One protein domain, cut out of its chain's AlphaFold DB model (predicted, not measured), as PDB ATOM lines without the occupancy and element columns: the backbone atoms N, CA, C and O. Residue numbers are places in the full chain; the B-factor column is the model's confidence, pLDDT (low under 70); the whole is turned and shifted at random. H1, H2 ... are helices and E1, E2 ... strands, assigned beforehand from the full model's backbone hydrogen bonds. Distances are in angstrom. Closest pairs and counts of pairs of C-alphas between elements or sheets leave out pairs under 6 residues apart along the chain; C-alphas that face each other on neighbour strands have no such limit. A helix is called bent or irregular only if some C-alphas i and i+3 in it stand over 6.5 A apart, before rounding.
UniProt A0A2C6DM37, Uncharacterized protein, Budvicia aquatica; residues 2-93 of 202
ATOM      1  N   ARG A   2      75.550  61.427  25.396       53.38
ATOM      2  CA  ARG A   2      74.672  61.651  24.216       53.38
ATOM      3  C   ARG A   2      73.163  61.747  24.515       53.38
ATOM      4  O   ARG A   2      72.442  62.375  23.757       53.38
ATOM      5  N   THR A   3      72.693  61.171  25.620       59.72
ATOM      6  CA  THR A   3      71.268  61.119  26.004       59.72
ATOM      7  C   THR A   3      70.712  62.445  26.523       59.72
ATOM      8  O   THR A   3      69.540  62.745  26.319       59.72
ATOM      9  N   TYR A   4      71.544  63.270  27.159       60.81
ATOM     10  CA  TYR A   4      71.104  64.545  27.735       60.81
ATOM     11  C   TYR A   4      70.797  65.586  26.647       60.81
ATOM     12  O   TYR A   4      69.771  66.257  26.692       60.81
ATOM     13  N   LEU A   5      71.635  65.643  25.605       61.59
ATOM     14  CA  LEU A   5      71.434  66.526  24.451       61.59
ATOM     15  C   LEU A   5      70.184  66.150  23.642       61.59
ATOM     16  O   LEU A   5      69.446  67.038  23.231       61.59
ATOM     17  N   SER A   6      69.890  64.852  23.486       68.31
ATOM     18  CA  SER A   6      68.676  64.401  22.790       68.31
ATOM     19  C   SER A   6      67.382  64.719  23.545       68.31
ATOM     20  O   SER A   6      66.355  64.963  22.918       68.31
ATOM     21  N   VAL A   7      67.415  64.721  24.884       71.62
ATOM     22  CA  VAL A   7      66.256  65.106  25.708       71.62
ATOM     23  C   VAL A   7      66.016  66.610  25.603       71.62
ATOM     24  O   VAL A   7      64.891  67.026  25.356       71.62
ATOM     25  N   ILE A   8      67.079  67.418  25.681       71.50
ATOM     26  CA  ILE A   8      66.994  68.877  25.528       71.50
ATOM     27  C   ILE A   8      66.484  69.259  24.131       71.50
ATOM     28  O   ILE A   8      65.615  70.118  24.020       71.50
ATOM     29  N   GLN A   9      66.956  68.599  23.067       69.75
ATOM     30  CA  GLN A   9      66.443  68.830  21.709       69.75
ATOM     31  C   GLN A   9      64.949  68.519  21.583       69.75
ATOM     32  O   GLN A   9      64.216  69.343  21.044       69.75
ATOM     33  N   LYS A  10      64.480  67.395  22.142       72.88
ATOM     34  CA  LYS A  10      63.043  67.081  22.183       72.88
ATOM     35  C   LYS A  10      62.244  68.122  22.967       72.88
ATOM     36  O   LYS A  10      61.159  68.492  22.536       72.88
ATOM     37  N   GLN A  11      62.767  68.613  24.090       68.50
ATOM     38  CA  GLN A  11      62.109  69.653  24.887       68.50
ATOM     39  C   GLN A  11      61.954  70.957  24.086       68.50
ATOM     40  O   GLN A  11      60.872  71.532  24.050       68.50
ATOM     41  N   ILE A  12      63.012  71.371  23.380       71.62
ATOM     42  CA  ILE A  12      63.016  72.566  22.526       71.62
ATOM     43  C   ILE A  12      62.043  72.409  21.350       71.62
ATOM     44  O   ILE A  12      61.363  73.364  20.984       71.62
ATOM     45  N   GLU A  13      61.958  71.223  20.742       69.00
ATOM     46  CA  GLU A  13      60.991  70.939  19.672       69.00
ATOM     47  C   GLU A  13      59.542  71.010  20.173       69.00
ATOM     48  O   GLU A  13      58.695  71.600  19.502       69.00
ATOM     49  N   VAL A  14      59.263  70.481  21.369       71.88
ATOM     50  CA  VAL A  14      57.937  70.549  22.005       71.88
ATOM     51  C   VAL A  14      57.564  71.988  22.368       71.88
ATOM     52  O   VAL A  14      56.438  72.409  22.109       71.88
ATOM     53  N   GLU A  15      58.494  72.767  22.921       63.78
ATOM     54  CA  GLU A  15      58.260  74.176  23.257       63.78
ATOM     55  C   GLU A  15      58.051  75.037  22.008       63.78
ATOM     56  O   GLU A  15      57.128  75.850  21.976       63.78
ATOM     57  N   LYS A  16      58.830  74.809  20.942       63.31
ATOM     58  CA  LYS A  16      58.624  75.472  19.647       63.31
ATOM     59  C   LYS A  16      57.270  75.121  19.039       63.31
ATOM     60  O   LYS A  16      56.570  76.021  18.586       63.31
ATOM     61  N   ALA A  17      56.877  73.847  19.058       57.94
ATOM     62  CA  ALA A  17      55.565  73.424  18.578       57.94
ATOM     63  C   ALA A  17      54.431  74.074  19.389       57.94
ATOM     64  O   ALA A  17      53.483  74.592  18.807       57.94
ATOM     65  N   ALA A  18      54.556  74.128  20.718       58.22
ATOM     66  CA  ALA A  18      53.570  74.763  21.593       58.22
ATOM     67  C   ALA A  18      53.485  76.288  21.403       58.22
ATOM     68  O   ALA A  18      52.412  76.873  21.560       58.22
ATOM     69  N   GLN A  19      54.598  76.942  21.072       56.75
ATOM     70  CA  GLN A  19      54.642  78.376  20.804       56.75
ATOM     71  C   GLN A  19      54.005  78.720  19.452       56.75
ATOM     72  O   GLN A  19      53.165  79.616  19.396       56.75
ATOM     73  N   VAL A  20      54.312  77.949  18.402       59.09
ATOM     74  CA  VAL A  20      53.649  78.055  17.089       59.09
ATOM     75  C   VAL A  20      52.142  77.831  17.231       59.09
ATOM     76  O   VAL A  20      51.350  78.605  16.705       59.09
ATOM     77  N   ASP A  21      51.729  76.840  18.019       58.53
ATOM     78  CA  ASP A  21      50.317  76.528  18.246       58.53
ATOM     79  C   ASP A  21      49.566  77.669  18.973       58.53
ATOM     80  O   ASP A  21      48.404  77.937  18.680       58.53
ATOM     81  N   ARG A  22      50.221  78.418  19.875       59.72
ATOM     82  CA  ARG A  22      49.617  79.592  20.546       59.72
ATOM     83  C   ARG A  22      49.471  80.812  19.643       59.72
ATOM     84  O   ARG A  22      48.527  81.573  19.826       59.72
ATOM     85  N   GLU A  23      50.398  81.015  18.716       58.84
ATOM     86  CA  GLU A  23      50.422  82.187  17.836       58.84
ATOM     87  C   GLU A  23      49.548  81.988  16.588       58.84
ATOM     88  O   GLU A  23      48.904  82.922  16.117       58.84
ATOM     89  N   TYR A  24      49.448  80.747  16.101       60.88
ATOM     90  CA  TYR A  24      48.684  80.399  14.902       60.88
ATOM     91  C   TYR A  24      47.180  80.206  15.175       60.88
ATOM     92  O   TYR A  24      46.343  80.516  14.322       60.88
ATOM     93  N   LYS A  25      46.805  79.755  16.385       64.81
ATOM     94  CA  LYS A  25      45.403  79.531  16.800       64.81
ATOM     95  C   LYS A  25      44.499  80.769  16.703       64.81
ATOM     96  O   LYS A  25      43.404  80.632  16.170       64.81
ATOM     97  N   PRO A  26      44.889  81.968  17.179       65.62
ATOM     98  CA  PRO A  26      44.029  83.150  17.111       65.62
ATOM     99  C   PRO A  26      43.737  83.591  15.671       65.62
ATOM    100  O   PRO A  26      42.601  83.934  15.348       65.62
ATOM    101  N   HIS A  27      44.747  83.536  14.795       67.75
ATOM    102  CA  HIS A  27      44.618  83.909  13.385       67.75
ATOM    103  C   HIS A  27      43.688  82.951  12.629       67.75
ATOM    104  O   HIS A  27      42.752  83.375  11.949       67.75
ATOM    105  N   THR A  28      43.890  81.647  12.817       73.31
ATOM    106  CA  THR A  28      43.051  80.609  12.203       73.31
ATOM    107  C   THR A  28      41.635  80.561  12.786       73.31
ATOM    108  O   THR A  28      40.696  80.261  12.052       73.31
ATOM    109  N   LEU A  29      41.441  80.926  14.061       80.62
ATOM    110  CA  LEU A  29      40.115  81.090  14.674       80.62
ATOM    111  C   LEU A  29      39.314  82.227  14.033       80.62
ATOM    112  O   LEU A  29      38.153  82.024  13.681       80.62
ATOM    113  N   HIS A  30      39.924  83.398  13.832       86.25
ATOM    114  CA  HIS A  30      39.225  84.514  13.192       86.25
ATOM    115  C   HIS A  30      38.847  84.189  11.740       86.25
ATOM    116  O   HIS A  30      37.711  84.413  11.320       86.25
ATOM    117  N   LEU A  31      39.778  83.587  10.990       87.81
ATOM    118  CA  LEU A  31      39.523  83.121   9.627       87.81
ATOM    119  C   LEU A  31      38.391  82.082   9.586       87.81
ATOM    120  O   LEU A  31      37.510  82.156   8.729       87.81
ATOM    121  N   LYS A  32      38.368  81.145  10.541       88.56
ATOM    122  CA  LYS A  32      37.293  80.159  10.695       88.56
ATOM    123  C   LYS A  32      35.932  80.833  10.872       88.56
ATOM    124  O   LYS A  32      34.978  80.463  10.192       88.56
ATOM    125  N   GLU A  33      35.819  81.806  11.772       88.62
ATOM    126  CA  GLU A  33      34.556  82.512  12.023       88.62
ATOM    127  C   GLU A  33      34.058  83.249  10.774       88.62
ATOM    128  O   GLU A  33      32.876  83.160  10.438       88.62
ATOM    129  N   GLN A  34      34.961  83.910  10.044       90.44
ATOM    130  CA  GLN A  34      34.635  84.582   8.784       90.44
ATOM    131  C   GLN A  34      34.125  83.603   7.722       90.44
ATOM    132  O   GLN A  34      33.088  83.847   7.100       90.44
ATOM    133  N   ILE A  35      34.821  82.477   7.532       88.44
ATOM    134  CA  ILE A  35      34.414  81.443   6.575       88.44
ATOM    135  C   ILE A  35      33.068  80.841   6.992       88.44
ATOM    136  O   ILE A  35      32.189  80.686   6.150       88.44
ATOM    137  N   GLN A  36      32.857  80.563   8.281       87.06
ATOM    138  CA  GLN A  36      31.598  80.009   8.782       87.06
ATOM    139  C   GLN A  36      30.413  80.950   8.530       87.06
ATOM    140  O   GLN A  36      29.352  80.508   8.085       87.06
ATOM    141  N   GLN A  37      30.581  82.249   8.793       86.94
ATOM    142  CA  GLN A  37      29.552  83.250   8.509       86.94
ATOM    143  C   GLN A  37      29.254  83.330   7.013       86.94
ATOM    144  O   GLN A  37      28.090  83.352   6.621       86.94
ATOM    145  N   TRP A  38      30.291  83.315   6.176       88.56
ATOM    146  CA  TRP A  38      30.132  83.298   4.727       88.56
ATOM    147  C   TRP A  38      29.388  82.045   4.238       88.56
ATOM    148  O   TRP A  38      28.419  82.164   3.498       88.56
ATOM    149  N   VAL A  39      29.736  80.850   4.722       83.50
ATOM    150  CA  VAL A  39      29.019  79.603   4.392       83.50
ATOM    151  C   VAL A  39      27.535  79.688   4.767       83.50
ATOM    152  O   VAL A  39      26.665  79.229   4.020       83.50
ATOM    153  N   ASN A  40      27.223  80.324   5.898       80.31
ATOM    154  CA  ASN A  40      25.847  80.499   6.351       80.31
ATOM    155  C   ASN A  40      25.037  81.448   5.450       80.31
ATOM    156  O   ASN A  40      23.824  81.269   5.355       80.31
ATOM    157  N   THR A  41      25.675  82.398   4.757       80.44
ATOM    158  CA  THR A  41      24.995  83.298   3.805       80.44
ATOM    159  C   THR A  41      24.843  82.704   2.403       80.44
ATOM    160  O   THR A  41      24.026  83.197   1.623       80.44
ATOM    161  N   LEU A  42      25.573  81.633   2.071       75.31
ATOM    162  CA  LEU A  42      25.435  80.952   0.784       75.31
ATOM    163  C   LEU A  42      24.059  80.295   0.640       75.31
ATOM    164  O   LEU A  42      23.613  79.547   1.515       75.31
ATOM    165  N   SER A  43      23.428  80.520  -0.517       63.12
ATOM    166  CA  SER A  43      22.199  79.830  -0.917       63.12
ATOM    167  C   SER A  43      22.426  78.320  -1.082       63.12
ATOM    168  O   SER A  43      23.549  77.879  -1.331       63.12
ATOM    169  N   THR A  44      21.362  77.519  -1.012       60.50
ATOM    170  CA  THR A  44      21.413  76.057  -1.217       60.50
ATOM    171  C   THR A  44      22.055  75.679  -2.557       60.50
ATOM    172  O   THR A  44      22.855  74.749  -2.606       60.50
ATOM    173  N   ALA A  45      21.797  76.452  -3.618       55.19
ATOM    174  CA  ALA A  45      22.426  76.268  -4.929       55.19
ATOM    175  C   ALA A  45      23.926  76.616  -4.925       55.19
ATOM    176  O   ALA A  45      24.725  75.958  -5.585       55.19
ATOM    177  N   SER A  46      24.329  77.628  -4.153       58.84
ATOM    178  CA  SER A  46      25.735  78.034  -4.013       58.84
ATOM    179  C   SER A  46      26.557  77.053  -3.169       58.84
ATOM    180  O   SER A  46      27.765  76.964  -3.349       58.84
ATOM    181  N   ARG A  47      25.918  76.290  -2.271       58.88
ATOM    182  CA  ARG A  47      26.582  75.255  -1.453       58.88
ATOM    183  C   ARG A  47      26.949  73.999  -2.246       58.88
ATOM    184  O   ARG A  47      27.817  73.255  -1.818       58.88
ATOM    185  N   GLN A  48      26.335  73.787  -3.409       59.69
ATOM    186  CA  GLN A  48      26.632  72.662  -4.303       59.69
ATOM    187  C   GLN A  48      27.764  72.962  -5.305       59.69
ATOM    188  O   GLN A  48      28.077  72.122  -6.147       59.69
ATOM    189  N   GLN A  49      28.371  74.153  -5.245       70.75
ATOM    190  CA  GLN A  49      29.423  74.567  -6.175       70.75
ATOM    191  C   GLN A  49      30.825  74.178  -5.695       70.75
ATOM    192  O   GLN A  49      31.119  74.147  -4.502       70.75
ATOM    193  N   GLU A  50      31.708  73.917  -6.659       84.31
ATOM    194  CA  GLU A  50      33.132  73.699  -6.414       84.31
ATOM    195  C   GLU A  50      33.800  75.028  -6.061       84.31
ATOM    196  O   GLU A  50      33.805  75.963  -6.864       84.31
ATOM    197  N   LEU A  51      34.386  75.118  -4.868       87.81
ATOM    198  CA  LEU A  51      35.048  76.335  -4.407       87.81
ATOM    199  C   LEU A  51      36.560  76.195  -4.569       87.81
ATOM    200  O   LEU A  51      37.212  75.481  -3.806       87.81
ATOM    201  N   TYR A  52      37.142  76.859  -5.565       90.06
ATOM    202  CA  TYR A  52      38.579  76.761  -5.814       90.06
ATOM    203  C   TYR A  52      39.402  77.391  -4.684       90.06
ATOM    204  O   TYR A  52      39.150  78.518  -4.256       90.06
ATOM    205  N   GLU A  53      40.446  76.682  -4.239       91.12
ATOM    206  CA  GLU A  53      41.366  77.135  -3.184       91.12
ATOM    207  C   GLU A  53      41.940  78.524  -3.486       91.12
ATOM    208  O   GLU A  53      42.010  79.382  -2.610       91.12
ATOM    209  N   THR A  54      42.315  78.771  -4.742       89.31
ATOM    210  CA  THR A  54      42.899  80.046  -5.170       89.31
ATOM    211  C   THR A  54      41.942  81.220  -5.011       89.31
ATOM    212  O   THR A  54      42.377  82.313  -4.646       89.31
ATOM    213  N   ASP A  55      40.653  81.007  -5.263       89.94
ATOM    214  CA  ASP A  55      39.644  82.061  -5.182       89.94
ATOM    215  C   ASP A  55      39.264  82.334  -3.727       89.94
ATOM    216  O   ASP A  55      39.134  83.491  -3.322       89.94
ATOM    217  N   LEU A  56      39.199  81.284  -2.907       90.50
ATOM    218  CA  LEU A  56      38.993  81.395  -1.465       90.50
ATOM    219  C   LEU A  56      40.159  82.127  -0.784       90.50
ATOM    220  O   LEU A  56      39.922  83.081  -0.046       90.50
ATOM    221  N   CYS A  57      41.413  81.772  -1.089       91.38
ATOM    222  CA  CYS A  57      42.587  82.475  -0.558       91.38
ATOM    223  C   CYS A  57      42.574  83.969  -0.915       91.38
ATOM    224  O   CYS A  57      42.912  84.805  -0.079       91.38
ATOM    225  N   ARG A  58      42.148  84.326  -2.136       91.75
ATOM    226  CA  ARG A  58      41.995  85.732  -2.552       91.75
ATOM    227  C   ARG A  58      40.869  86.436  -1.804       91.75
ATOM    228  O   ARG A  58      41.049  87.574  -1.381       91.75
ATOM    229  N   THR A  59      39.732  85.765  -1.636       91.12
ATOM    230  CA  THR A  59      38.541  86.321  -0.978       91.12
ATOM    231  C   THR A  59      38.809  86.622   0.492       91.12
ATOM    232  O   THR A  59      38.546  87.728   0.956       91.12
ATOM    233  N   PHE A  60      39.397  85.664   1.206       90.19
ATOM    234  CA  PHE A  60      39.683  85.778   2.637       90.19
ATOM    235  C   PHE A  60      41.073  86.348   2.947       90.19
ATOM    236  O   PHE A  60      41.422  86.496   4.112       90.19
ATOM    237  N   LYS A  61      41.871  86.677   1.919       91.50
ATOM    238  CA  LYS A  61      43.242  87.202   2.045       91.50
ATOM    239  C   LYS A  61      44.118  86.349   2.979       91.50
ATOM    240  O   LYS A  61      44.790  86.881   3.857       91.50
ATOM    241  N   CYS A  62      44.104  85.032   2.782       88.50
ATOM    242  CA  CYS A  62      44.821  84.063   3.619       88.50
ATOM    243  C   CYS A  62      45.751  83.152   2.802       88.50
ATOM    244  O   CYS A  62      45.611  83.025   1.579       88.50
ATOM    245  N   HIS A  63      46.696  82.502   3.487       89.50
ATOM    246  CA  HIS A  63      47.524  81.452   2.897       89.50
ATOM    247  C   HIS A  63      46.753  80.131   2.782       89.50
ATOM    248  O   HIS A  63      45.693  79.938   3.381       89.50
ATOM    249  N   LYS A  64      47.276  79.207   1.974       90.31
ATOM    250  CA  LYS A  64      46.611  77.930   1.675       90.31
ATOM    251  C   LYS A  64      46.560  77.019   2.896       90.31
ATOM    252  O   LYS A  64      45.606  76.267   3.064       90.31
ATOM    253  N   GLU A  65      47.586  77.100   3.730       87.56
ATOM    254  CA  GLU A  65      47.740  76.367   4.978       87.56
ATOM    255  C   GLU A  65      46.703  76.837   6.007       87.56
ATOM    256  O   GLU A  65      45.955  76.011   6.532       87.56
ATOM    257  N   ASP A  66      46.582  78.157   6.205       87.00
ATOM    258  CA  ASP A  66      45.554  78.770   7.058       87.00
ATOM    259  C   ASP A  66      44.144  78.382   6.595       87.00
ATOM    260  O   ASP A  66      43.302  77.985   7.403       87.00
ATOM    261  N   LEU A  67      43.894  78.454   5.282       89.44
ATOM    262  CA  LEU A  67      42.617  78.070   4.688       89.44
ATOM    263  C   LEU A  67      42.310  76.591   4.932       89.44
ATOM    264  O   LEU A  67      41.192  76.260   5.310       89.44
ATOM    265  N   ALA A  68      43.285  75.700   4.731       87.25
ATOM    266  CA  ALA A  68      43.095  74.269   4.938       87.25
ATOM    267  C   ALA A  68      42.753  73.946   6.399       87.25
ATOM    268  O   ALA A  68      41.845  73.154   6.641       87.25
ATOM    269  N   ILE A  69      43.425  74.591   7.358       85.06
ATOM    270  CA  ILE A  69      43.156  74.429   8.795       85.06
ATOM    271  C   ILE A  69      41.763  74.963   9.153       85.06
ATOM    272  O   ILE A  69      41.002  74.293   9.850       85.06
ATOM    273  N   ALA A  70      41.402  76.150   8.656       88.19
ATOM    274  CA  ALA A  70      40.097  76.746   8.924       88.19
ATOM    275  C   ALA A  70      38.947  75.927   8.311       88.19
ATOM    276  O   ALA A  70      37.925  75.731   8.966       88.19
ATOM    277  N   MET A  71      39.118  75.413   7.089       88.06
ATOM    278  CA  MET A  71      38.127  74.572   6.406       88.06
ATOM    279  C   MET A  71      37.938  73.221   7.100       88.06
ATOM    280  O   MET A  71      36.798  72.808   7.316       88.06
ATOM    281  N   ASP A  72      39.029  72.569   7.513       84.62
ATOM    282  CA  ASP A  72      38.980  71.317   8.277       84.62
ATOM    283  C   ASP A  72      38.233  71.508   9.608       84.62
ATOM    284  O   ASP A  72      37.330  70.744   9.944       84.62
ATOM    285  N   ALA A  73      38.490  72.620  10.304       83.31
ATOM    286  CA  ALA A  73      37.809  72.970  11.549       83.31
ATOM    287  C   ALA A  73      36.301  73.280  11.402       83.31
ATOM    288  O   ALA A  73      35.607  73.386  12.422       83.31
ATOM    289  N   ILE A  74      35.807  73.472  10.173       82.38
ATOM    290  CA  ILE A  74      34.385  73.671   9.826       82.38
ATOM    291  C   ILE A  74      33.774  72.380   9.243       82.38
ATOM    292  O   ILE A  74      32.558  72.280   9.091       82.38
ATOM    293  N   GLY A  75      34.591  71.364   8.953       79.94
ATOM    294  CA  GLY A  75      34.152  70.113   8.334       79.94
ATOM    295  C   GLY A  75      33.996  70.194   6.812       79.94
ATOM    296  O   GLY A  75      33.258  69.403   6.232       79.94
ATOM    297  N   ILE A  76      34.667  71.141   6.146       85.75
ATOM    298  CA  ILE A  76      34.645  71.278   4.683       85.75
ATOM    299  C   ILE A  76      35.853  70.549   4.094       85.75
ATOM    300  O   ILE A  76      37.004  70.925   4.324       85.75
ATOM    301  N   SER A  77      35.597  69.521   3.282       80.50
ATOM    302  CA  SER A  77      36.666  68.708   2.700       80.50
ATOM    303  C   SER A  77      37.232  69.329   1.415       80.50
ATOM    304  O   SER A  77      36.509  69.703   0.489       80.50
ATOM    305  N   GLY A  78      38.563  69.431   1.351       84.62
ATOM    306  CA  GLY A  78      39.292  69.881   0.164       84.62
ATOM    307  C   GLY A  78      39.809  68.705  -0.666       84.62
ATOM    308  O   GLY A  78      40.693  67.976  -0.211       84.62
ATOM    309  N   LYS A  79      39.337  68.550  -1.909       88.25
ATOM    310  CA  LYS A  79      39.766  67.493  -2.846       88.25
ATOM    311  C   LYS A  79      40.594  68.079  -3.990       88.25
ATOM    312  O   LYS A  79      40.401  69.220  -4.404       88.25
ATOM    313  N   LYS A  80      41.541  67.295  -4.513       89.62
ATOM    314  CA  LYS A  80      42.258  67.636  -5.750       89.62
ATOM    315  C   LYS A  80      41.439  67.140  -6.938       89.62
ATOM    316  O   LYS A  80      41.132  65.954  -7.005       89.62
ATOM    317  N   ILE A  81      41.109  68.035  -7.857       88.56
ATOM    318  CA  ILE A  81      40.337  67.747  -9.066       88.56
ATOM    319  C   ILE A  81      41.146  68.130 -10.306       88.56
ATOM    320  O   ILE A  81      41.953  69.059 -10.276       88.56
ATOM    321  N   ASN A  82      40.946  67.399 -11.401       88.94
ATOM    322  CA  ASN A  82      41.544  67.726 -12.694       88.94
ATOM    323  C   ASN A  82      40.557  68.576 -13.508       88.94
ATOM    324  O   ASN A  82      39.411  68.172 -13.739       88.94
ATOM    325  N   ARG A  83      40.995  69.764 -13.930       84.50
ATOM    326  CA  ARG A  83      40.244  70.685 -14.787       84.50
ATOM    327  C   ARG A  83      41.128  71.065 -15.969       84.50
ATOM    328  O   ARG A  83      42.168  71.687 -15.789       84.50
ATOM    329  N   CYS A  84      40.729  70.657 -17.174       84.88
ATOM    330  CA  CYS A  84      41.455  70.942 -18.419       84.88
ATOM    331  C   CYS A  84      42.953  70.562 -18.380       84.88
ATOM    332  O   CYS A  84      43.785  71.268 -18.940       84.88
ATOM    333  N   GLY A  85      43.312  69.468 -17.694       84.75
ATOM    334  CA  GLY A  85      44.704  69.022 -17.555       84.75
ATOM    335  C   GLY A  85      45.478  69.683 -16.409       84.75
ATOM    336  O   GLY A  85      46.624  69.312 -16.166       84.75
ATOM    337  N   VAL A  86      44.865  70.616 -15.674       85.50
ATOM    338  CA  VAL A  86      45.458  71.272 -14.503       85.50
ATOM    339  C   VAL A  86      44.883  70.664 -13.226       85.50
ATOM    340  O   VAL A  86      43.667  70.575 -13.045       85.50
ATOM    341  N   LEU A  87      45.769  70.251 -12.317       89.06
ATOM    342  CA  LEU A  87      45.383  69.761 -10.998       89.06
ATOM    343  C   LEU A  87      45.132  70.952 -10.069       89.06
ATOM    344  O   LEU A  87      46.065  71.663  -9.697       89.06
ATOM    345  N   VAL A  88      43.878  71.151  -9.678       88.75
ATOM    346  CA  VAL A  88      43.459  72.230  -8.777       88.75
ATOM    347  C   VAL A  88      42.861  71.649  -7.502       88.75
ATOM    348  O   VAL A  88      42.268  70.570  -7.518       88.75
ATOM    349  N   ARG A  89      43.029  72.338  -6.371       88.69
ATOM    350  CA  ARG A  89      42.337  71.979  -5.130       88.69
ATOM    351  C   ARG A  89      41.026  72.751  -5.051       88.69
ATOM    352  O   ARG A  89      41.026  73.970  -5.211       88.69
ATOM    353  N   ALA A  90      39.939  72.035  -4.806       89.19
ATOM    354  CA  ALA A  90      38.616  72.601  -4.599       89.19
ATOM    355  C   ALA A  90      38.037  72.100  -3.275       89.19
ATOM    356  O   ALA A  90      38.284  70.964  -2.865       89.19
ATOM    357  N   TYR A  91      37.285  72.964  -2.612       87.62
ATOM    358  CA  TYR A  91      36.549  72.673  -1.395       87.62
ATOM    359  C   TYR A  91      35.083  72.438  -1.733       87.62
ATOM    360  O   TYR A  91      34.522  73.096  -2.613       87.62
ATOM    361  N   PHE A  92      34.488  71.483  -1.027       81.25
ATOM    362  CA  PHE A  92      33.107  71.067  -1.221       81.25
ATOM    363  C   PHE A  92      32.378  71.211   0.105       81.25
ATOM    364  O   PHE A  92      32.762  70.597   1.101       81.25
ATOM    365  N   ILE A  93      31.330  72.028   0.114       77.50
ATOM    366  CA  ILE A  93      30.415  72.092   1.247       77.50
ATOM    367  C   ILE A  93      29.455  70.927   1.052       77.50
ATOM    368  O   ILE A  93      28.572  70.981   0.198       77.50
TER     369      ILE A  93
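What this domain is: This is residues 2 to 93 of the 202 residues of an uncharacterized protein of Budvicia aquatica (UniProt A0A2C6DM37). A small body of two short helices and a two-stranded hairpin sits beside one half of a long bent helix, whose other half sticks out as a free arm, residues 2 to 23. The helix H4 is in the middle of the body, between the second arm of H1 and the hairpin E1 E2, with H3 packing on H4. The printed part has 92 residues, with four named helices and two named strands in the order H1 H2 H3 H4 E1 E2; the sheet E1 - E2 is antiparallel, and the class is mostly helix. The whole is loose, with a radius of gyration of the C-alphas of 17.8 A, and elongated, spanning 60 by 33 by 20 A.

How they stand to each other: H1, residues 2 to 41, was assigned as one helix by its hydrogen bonds but is bent: C-alphas 23 and 26 are 6.5 A apart. Its arms H1a, residues 2 to 23, and H1b, residues 26 to 41, stand at a steep tilt of 41 degrees. H1a touches no helix. H1b is close to but not clearly touching H2, residues 44 to 47; their closest C-alphas, of Val 39 and Arg 47, are 7.7 A apart. H3, residues 53 to 60, and H4, residues 64 to 72, touch and are about perpendicular at 87 degrees, with the closest C-alphas, of Cys 57 and Lys 64, 6.5 A apart. H1b touches H4 with residues 28 to 35 alone, the same way at a steep tilt of 61 degrees; the closest C-alphas, of Lys 32 and Ala 70, are 4.8 A apart. E1, residues 77 to 83, and E2, residues 86 to 92, form an antiparallel hairpin, their directions at 147 degrees; N 79 and O 90, at 2.8 A, and N 88 and O 81, at 2.9 A, are within hydrogen-bond range. The closest C-alphas of H3 and E2, of Glu 53 and Ala 90, are 5.5 A apart. Every O i to N i+4 pair is within hydrogen-bond range in H1b, H3 and H4, and 17 of 18 are in H1a; H2 is too short for such a pair.

Where its parts are: H1a begins at C-alpha 2, (74.672, 61.651, 24.216), and measures 32.4 A; H1b measures 23.2 A and ends at C-alpha 41, (24.995, 83.298, 3.805). H2 measures 5.2 A, H3 10.6 A and H4 12.1 A. E1 measures 18.0 A and E2 18.1 A, ending at C-alpha 92, (33.107, 71.067, -1.221).

The domain as a whole: The two C-alphas farthest apart, of Arg 2 and Ala 45, are 61.6 A apart. The printed part has no cut, and the five links between named elements are tight. In this predicted model, 27 printed residues have pLDDT under 70, among them residues 15 to 27 and 43 to 48.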